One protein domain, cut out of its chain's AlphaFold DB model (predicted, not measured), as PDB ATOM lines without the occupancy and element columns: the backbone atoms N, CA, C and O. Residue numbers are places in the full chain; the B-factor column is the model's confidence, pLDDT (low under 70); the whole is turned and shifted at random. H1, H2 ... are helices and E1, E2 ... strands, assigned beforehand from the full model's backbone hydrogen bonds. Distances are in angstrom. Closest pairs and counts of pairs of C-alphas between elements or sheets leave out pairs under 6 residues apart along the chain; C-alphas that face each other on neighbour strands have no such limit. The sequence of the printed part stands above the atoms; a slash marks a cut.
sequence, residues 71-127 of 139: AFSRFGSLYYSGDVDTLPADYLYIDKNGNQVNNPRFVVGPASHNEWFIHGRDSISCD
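This is residues 71 to 127 of the 139 residues of an uncharacterized protein of Trichophyton rubrum (strain ATCC MYA-4607 / CBS 118892) (UniProt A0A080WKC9). What is the shape? Little regular structure: a flat body mostly of loops has the small antiparallel hairpin E1 and E2 in its middle, with H1 toward one end, where residues 117 to 123 stick out. What builds it? The 57 printed residues, 12 in named elements, give E1, E2, then H1, class mixed. It is only just compact, close to loose, radius of gyration of the C-alphas 12.3 A, spans 32 by 27 by 14 A.

Where are the strands? E1, residues 77 to 80, spans 10.1 A from C-alpha 77 at (249.149, 180.855, 277.468); E2, residues 106 to 109, spans 9.2 A. And the helix? H1, residues 114 to 117, spans 5.6 A to C-alpha 117 at (236.700, 182.829, 283.464).

How do E1 and E2 pair? This hairpin is antiparallel at 137 degrees; C-alphas 80 and 106 face each other at 4.5 A, and N 79 and O 107 are within hydrogen-bond range at 2.9 A. And H1? It is apart from E1, and too short for an O i to N i+4 pair; its one O i to N i+3 pair is within range.

How large? The C-alphas farthest apart, Asn 97 and Ile 118, are 33.5 A apart. Any cut or long link? The printed part has no cut; E1 to E2 is a long link of 25 residues. Where is confidence low? Residue 88 is under 70.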
ATOM      1  N   ALA A  71     259.644 184.926 285.604       90.94
ATOM      2  CA  ALA A  71     258.483 185.796 285.447       90.94
ATOM      3  C   ALA A  71     258.238 186.092 283.968       90.94
ATOM      4  O   ALA A  71     259.055 186.738 283.316       90.94
ATOM      5  N   PHE A  72     257.112 185.631 283.424       89.81
ATOM      6  CA  PHE A  72     256.715 185.985 282.061       89.81
ATOM      7  C   PHE A  72     256.389 187.477 281.955       89.81
ATOM      8  O   PHE A  72     255.885 188.082 282.899       89.81
ATOM      9  N   SER A  73     256.654 188.068 280.789       88.31
ATOM     10  CA  SER A  73     256.357 189.485 280.528       88.31
ATOM     11  C   SER A  73     254.860 189.797 280.492       88.31
ATOM     12  O   SER A  73     254.462 190.951 280.644       88.31
ATOM     13  N   ARG A  74     254.023 188.779 280.263       85.94
ATOM     14  CA  ARG A  74     252.575 188.896 280.072       85.94
ATOM     15  C   ARG A  74     251.848 187.730 280.732       85.94
ATOM     16  O   ARG A  74     252.402 186.643 280.889       85.94
ATOM     17  N   PHE A  75     250.578 187.955 281.052       84.19
ATOM     18  CA  PHE A  75     249.651 186.904 281.459       84.19
ATOM     19  C   PHE A  75     248.983 186.293 280.233       84.19
ATOM     20  O   PHE A  75     248.510 187.021 279.359       84.19
ATOM     21  N   GLY A  76     248.950 184.964 280.174       85.94
ATOM     22  CA  GLY A  76     248.444 184.257 279.011       85.94
ATOM     23  C   GLY A  76     248.921 182.816 278.930       85.94
ATOM     24  O   GLY A  76     249.563 182.303 279.848       85.94
ATOM     25  N   SER A  77     248.613 182.178 277.804       85.75
ATOM     26  CA  SER A  77     249.149 180.855 277.468       85.75
ATOM     27  C   SER A  77     250.352 180.986 276.533       85.75
ATOM     28  O   SER A  77     250.499 181.984 275.827       85.75
ATOM     29  N   LEU A  78     251.236 179.989 276.542       86.56
ATOM     30  CA  LEU A  78     252.413 179.958 275.676       86.56
ATOM     31  C   LEU A  78     252.050 179.327 274.326       86.56
ATOM     32  O   LEU A  78     251.642 178.168 274.287       86.56
ATOM     33  N   TYR A  79     252.251 180.063 273.237       84.50
ATOM     34  CA  TYR A  79     251.995 179.615 271.866       84.50
ATOM     35  C   TYR A  79     253.277 179.644 271.041       84.50
ATOM     36  O   TYR A  79     254.249 180.312 271.409       84.50
ATOM     37  N   TYR A  80     253.283 178.948 269.904       84.12
ATOM     38  CA  TYR A  80     254.283 179.206 268.875       84.12
ATOM     39  C   TYR A  80     253.972 180.524 268.170       84.12
ATOM     40  O   TYR A  80     252.814 180.837 267.907       84.12
ATOM     41  N   SER A  81     255.014 181.284 267.843       84.62
ATOM     42  CA  SER A  81     254.880 182.616 267.237       84.62
ATOM     43  C   SER A  81     254.123 182.633 265.902       84.62
ATOM     44  O   SER A  81     253.567 183.663 265.550       84.62
ATOM     45  N   GLY A  82     254.072 181.513 265.174       82.12
ATOM     46  CA  GLY A  82     253.326 181.390 263.914       82.12
ATOM     47  C   GLY A  82     251.858 180.969 264.055       82.12
ATOM     48  O   GLY A  82     251.151 180.928 263.051       82.12
ATOM     49  N   ASP A  83     251.403 180.632 265.265       79.50
ATOM     50  CA  ASP A  83     250.048 180.112 265.492       79.50
ATOM     51  C   ASP A  83     249.077 181.160 266.035       79.50
ATOM     52  O   ASP A  83     247.874 180.906 266.086       79.50
ATOM     53  N   VAL A  84     249.575 182.324 266.459       78.62
ATOM     54  CA  VAL A  84     248.747 183.364 267.063       78.62
ATOM     55  C   VAL A  84     249.263 184.757 266.718       78.62
ATOM     56  O   VAL A  84     250.450 185.054 266.856       78.62
ATOM     57  N   ASP A  85     248.345 185.635 266.325       76.81
ATOM     58  CA  ASP A  85     248.633 187.052 266.139       76.81
ATOM     59  C   ASP A  85     248.644 187.743 267.507       76.81
ATOM     60  O   ASP A  85     247.610 188.100 268.069       76.81
ATOM     61  N   THR A  86     249.835 187.906 268.082       72.19
ATOM     62  CA  THR A  86     250.019 188.605 269.362       72.19
ATOM     63  C   THR A  86     250.858 189.852 269.189       72.19
ATOM     64  O   THR A  86     251.810 189.864 268.412       72.19
ATOM     65  N   LEU A  87     250.566 190.879 269.993       70.12
ATOM     66  CA  LEU A  87     251.445 192.042 270.099       70.12
ATOM     67  C   LEU A  87     252.874 191.603 270.470       70.12
ATOM     68  O   LEU A  87     253.018 190.765 271.370       70.12
ATOM     69  N   PRO A  88     253.912 192.170 269.829       67.19
ATOM     70  CA  PRO A  88     255.293 191.899 270.197       67.19
ATOM     71  C   PRO A  88     255.520 192.264 271.666       67.19
ATOM     72  O   PRO A  88     255.056 193.306 272.127       67.19
ATOM     73  N   ALA A  89     256.224 191.407 272.398       74.62
ATOM     74  CA  ALA A  89     256.748 191.735 273.718       74.62
ATOM     75  C   ALA A  89     258.263 191.936 273.612       74.62
ATOM     76  O   ALA A  89     258.925 191.194 272.883       74.62
ATOM     77  N   ASP A  90     258.810 192.895 274.362       82.38
ATOM     78  CA  ASP A  90     260.254 193.185 274.372       82.38
ATOM     79  C   ASP A  90     261.081 191.968 274.825       82.38
ATOM     80  O   ASP A  90     262.190 191.724 274.349       82.38
ATOM     81  N   TYR A  91     260.508 191.167 275.725       88.25
ATOM     82  CA  TYR A  91     261.064 189.912 276.216       88.25
ATOM     83  C   TYR A  91     259.949 188.899 276.502       88.25
ATOM     84  O   TYR A  91     258.788 189.262 276.701       88.25
ATOM     85  N   LEU A  92     260.295 187.609 276.535       90.12
ATOM     86  CA  LEU A  92     259.350 186.527 276.818       90.12
ATOM     87  C   LEU A  92     259.198 186.311 278.328       90.12
ATOM     88  O   LEU A  92     258.083 186.231 278.842       90.12
ATOM     89  N   TYR A  93     260.321 186.222 279.041       91.25
ATOM     90  CA  TYR A  93     260.357 186.089 280.496       91.25
ATOM     91  C   TYR A  93     261.659 186.650 281.077       91.25
ATOM     92  O   TYR A  93     262.648 186.815 280.364       91.25
ATOM     93  N   ILE A  94     261.646 186.940 282.372       92.56
ATOM     94  CA  ILE A  94     262.819 187.258 283.182       92.56
ATOM     95  C   ILE A  94     263.285 185.961 283.839       92.56
ATOM     96  O   ILE A  94     262.475 185.249 284.441       92.56
ATOM     97  N   ASP A  95     264.562 185.618 283.668       91.31
ATOM     98  CA  ASP A  95     265.156 184.448 284.313       91.31
ATOM     99  C   ASP A  95     265.424 184.691 285.811       91.31
ATOM    100  O   ASP A  95     265.324 185.807 286.319       91.31
ATOM    101  N   LYS A  96     265.830 183.640 286.527       89.19
ATOM    102  CA  LYS A  96     266.151 183.724 287.960       89.19
ATOM    103  C   LYS A  96     267.300 184.676 288.318       89.19
ATOM    104  O   LYS A  96     267.476 184.998 289.487       89.19
ATOM    105  N   ASN A  97     268.099 185.088 287.336       91.25
ATOM    106  CA  ASN A  97     269.203 186.027 287.511       91.25
ATOM    107  C   ASN A  97     268.787 187.468 287.162       91.25
ATOM    108  O   ASN A  97     269.622 188.367 287.219       91.25
ATOM    109  N   GLY A  98     267.525 187.696 286.783       90.56
ATOM    110  CA  GLY A  98     267.020 189.004 286.373       90.56
ATOM    111  C   GLY A  98     267.264 189.344 284.901       90.56
ATOM    112  O   GLY A  98     266.991 190.471 284.493       90.56
ATOM    113  N   ASN A  99     267.751 188.407 284.082       93.12
ATOM    114  CA  ASN A  99     267.993 188.672 282.668       93.12
ATOM    115  C   ASN A  99     266.701 188.557 281.864       93.12
ATOM    116  O   ASN A  99     265.948 187.590 281.998       93.12
ATOM    117  N   GLN A 100     266.494 189.505 280.958       93.81
ATOM    118  CA  GLN A 100     265.438 189.424 279.959       93.81
ATOM    119  C   GLN A 100     265.794 188.368 278.914       93.81
ATOM    120  O   GLN A 100     266.791 188.484 278.201       93.81
ATOM    121  N   VAL A 101     264.965 187.333 278.810       90.69
ATOM    122  CA  VAL A 101     265.122 186.275 277.817       90.69
ATOM    123  C   VAL A 101     264.070 186.446 276.736       90.69
ATOM    124  O   VAL A 101     262.870 186.500 277.010       90.69
ATOM    125  N   ASN A 102     264.527 186.476 275.490       89.62
ATOM    126  CA  ASN A 102     263.667 186.410 274.322       89.62
ATOM    127  C   ASN A 102     263.842 185.054 273.625       89.62
ATOM    128  O   ASN A 102     264.952 184.528 273.527       89.62
ATOM    129  N   ASN A 103     262.743 184.475 273.151       85.06
ATOM    130  CA  ASN A 103     262.765 183.264 272.347       85.06
ATOM    131  C   ASN A 103     261.775 183.425 271.187       85.06
ATOM    132  O   ASN A 103     260.575 183.292 271.413       85.06
ATOM    133  N   PRO A 104     262.251 183.647 269.947       84.19
ATOM    134  CA  PRO A 104     261.388 183.981 268.811       84.19
ATOM    135  C   PRO A 104     260.445 182.840 268.415       84.19
ATOM    136  O   PRO A 104     259.505 183.043 267.651       84.19
ATOM    137  N   ARG A 105     260.686 181.625 268.921       86.19
ATOM    138  CA  ARG A 105     259.816 180.473 268.697       86.19
ATOM    139  C   ARG A 105     258.496 180.591 269.453       86.19
ATOM    140  O   ARG A 105     257.522 179.983 269.024       86.19
ATOM    141  N   PHE A 106     258.471 181.313 270.571       87.19
ATOM    142  CA  PHE A 106     257.328 181.340 271.471       87.19
ATOM    143  C   PHE A 106     256.843 182.757 271.740       87.19
ATOM    144  O   PHE A 106     257.632 183.690 271.841       87.19
ATOM    145  N   VAL A 107     255.537 182.884 271.937       88.81
ATOM    146  CA  VAL A 107     254.881 184.119 272.366       88.81
ATOM    147  C   VAL A 107     253.897 183.808 273.483       88.81
ATOM    148  O   VAL A 107     253.343 182.708 273.553       88.81
ATOM    149  N   VAL A 108     253.682 184.772 274.377       88.44
ATOM    150  CA  VAL A 108     252.571 184.703 275.330       88.44
ATOM    151  C   VAL A 108     251.353 185.321 274.661       88.44
ATOM    152  O   VAL A 108     251.312 186.528 274.414       88.44
ATOM    153  N   GLY A 109     250.388 184.466 274.348       86.44
ATOM    154  CA  GLY A 109     249.127 184.832 273.722       86.44
ATOM    155  C   GLY A 109     247.953 184.727 274.687       86.44
ATOM    156  O   GLY A 109     248.152 184.656 275.901       86.44
ATOM    157  N   PRO A 110     246.719 184.699 274.172       85.44
ATOM    158  CA  PRO A 110     245.535 184.776 275.007       85.44
ATOM    159  C   PRO A 110     245.400 183.629 276.020       85.44
ATOM    160  O   PRO A 110     245.812 182.485 275.797       85.44
ATOM    161  N   ALA A 111     244.789 183.943 277.154       84.69
ATOM    162  CA  ALA A 111     244.452 183.037 278.238       84.69
ATOM    163  C   ALA A 111     243.131 182.301 277.937       84.69
ATOM    164  O   ALA A 111     242.104 182.554 278.558       84.69
ATOM    165  N   SER A 112     243.145 181.405 276.949       74.75
ATOM    166  CA  SER A 112     241.925 180.771 276.417       74.75
ATOM    167  C   SER A 112     241.372 179.620 277.265       74.75
ATOM    168  O   SER A 112     240.324 179.066 276.944       74.75
ATOM    169  N   HIS A 113     242.054 179.235 278.344       75.12
ATOM    170  CA  HIS A 113     241.601 178.143 279.200       75.12
ATOM    171  C   HIS A 113     240.403 178.574 280.065       75.12
ATOM    172  O   HIS A 113     240.403 179.668 280.630       75.12
ATOM    173  N   ASN A 114     239.404 177.699 280.231       71.81
ATOM    174  CA  ASN A 114     238.165 178.011 280.965       71.81
ATOM    175  C   ASN A 114     238.406 178.496 282.407       71.81
ATOM    176  O   ASN A 114     237.619 179.270 282.946       71.81
ATOM    177  N   GLU A 115     239.516 178.085 283.022       74.06
ATOM    178  CA  GLU A 115     239.911 178.527 284.364       74.06
ATOM    179  C   GLU A 115     240.105 180.052 284.490       74.06
ATOM    180  O   GLU A 115     240.000 180.587 285.589       74.06
ATOM    181  N   TRP A 116     240.345 180.766 283.382       72.06
ATOM    182  CA  TRP A 116     240.500 182.228 283.348       72.06
ATOM    183  C   TRP A 116     239.174 183.000 283.372       72.06
ATOM    184  O   TRP A 116     239.175 184.234 283.409       72.06
ATOM    185  N   PHE A 117     238.053 182.279 283.374       70.88
ATOM    186  CA  PHE A 117     236.700 182.829 283.464       70.88
ATOM    187  C   PHE A 117     236.011 182.507 284.795       70.88
ATOM    188  O   PHE A 117     234.881 182.935 285.015       70.88
ATOM    189  N   ILE A 118     236.653 181.732 285.672       71.25
ATOM    190  CA  ILE A 118     236.059 181.242 286.920       71.25
ATOM    191  C   ILE A 118     236.983 181.521 288.113       71.25
ATOM    192  O   ILE A 118     238.149 181.877 287.958       71.25
ATOM    193  N   HIS A 119     236.447 181.374 289.326       75.50
ATOM    194  CA  HIS A 119     237.190 181.533 290.584       75.50
ATOM    195  C   HIS A 119     237.882 182.902 290.761       75.50
ATOM    196  O   HIS A 119     238.990 182.977 291.290       75.50
ATOM    197  N   GLY A 120     237.239 183.990 290.322       74.12
ATOM    198  CA  GLY A 120     237.720 185.363 290.526       74.12
ATOM    199  C   GLY A 120     238.828 185.810 289.566       74.12
ATOM    200  O   GLY A 120     239.279 186.954 289.638       74.12
ATOM    201  N   ARG A 121     239.275 184.936 288.651       75.50
ATOM    202  CA  ARG A 121     240.280 185.266 287.621       75.50
ATOM    203  C   ARG A 121     239.712 186.089 286.462       75.50
ATOM    204  O   ARG A 121     240.468 186.622 285.652       75.50
ATOM    205  N   ASP A 122     238.395 186.252 286.412       74.94
ATOM    206  CA  ASP A 122     237.700 187.203 285.544       74.94
ATOM    207  C   ASP A 122     238.113 188.658 285.834       74.94
ATOM    208  O   ASP A 122     238.179 189.476 284.918       74.94
ATOM    209  N   SER A 123     238.503 188.961 287.078       79.81
ATOM    210  CA  SER A 123     238.987 190.290 287.481       79.81
ATOM    211  C   SER A 123     240.397 190.640 286.973       79.81
ATOM    212  O   SER A 123     240.784 191.808 286.984       79.81
ATOM    213  N   ILE A 124     241.177 189.658 286.506       79.56
ATOM    214  CA  ILE A 124     242.542 189.880 286.010       79.56
ATOM    215  C   ILE A 124     242.479 190.442 284.586       79.56
ATOM    216  O   ILE A 124     241.857 189.856 283.695       79.56
ATOM    217  N   SER A 125     243.159 191.565 284.350       79.06
ATOM    218  CA  SER A 125     243.290 192.138 283.007       79.06
ATOM    219  C   SER A 125     244.219 191.272 282.152       79.06
ATOM    220  O   SER A 125     245.435 191.265 282.341       79.06
ATOM    221  N   CYS A 126     243.638 190.505 281.232       76.56
ATOM    222  CA  CYS A 126     244.354 189.696 280.251       76.56
ATOM    223  C   CYS A 126     243.489 189.483 279.000       76.56
ATOM    224  O   CYS A 126     242.258 189.548 279.057       76.56
ATOM    225  N   ASP A 127     244.145 189.240 277.866       78.25
ATOM    226  CA  ASP A 127     243.475 188.839 276.632       78.25
ATOM    227  C   ASP A 127     242.985 187.391 276.775       78.25
ATOM    228  O   ASP A 127     243.775 186.509 277.106       78.25
TER     229      ASP A 127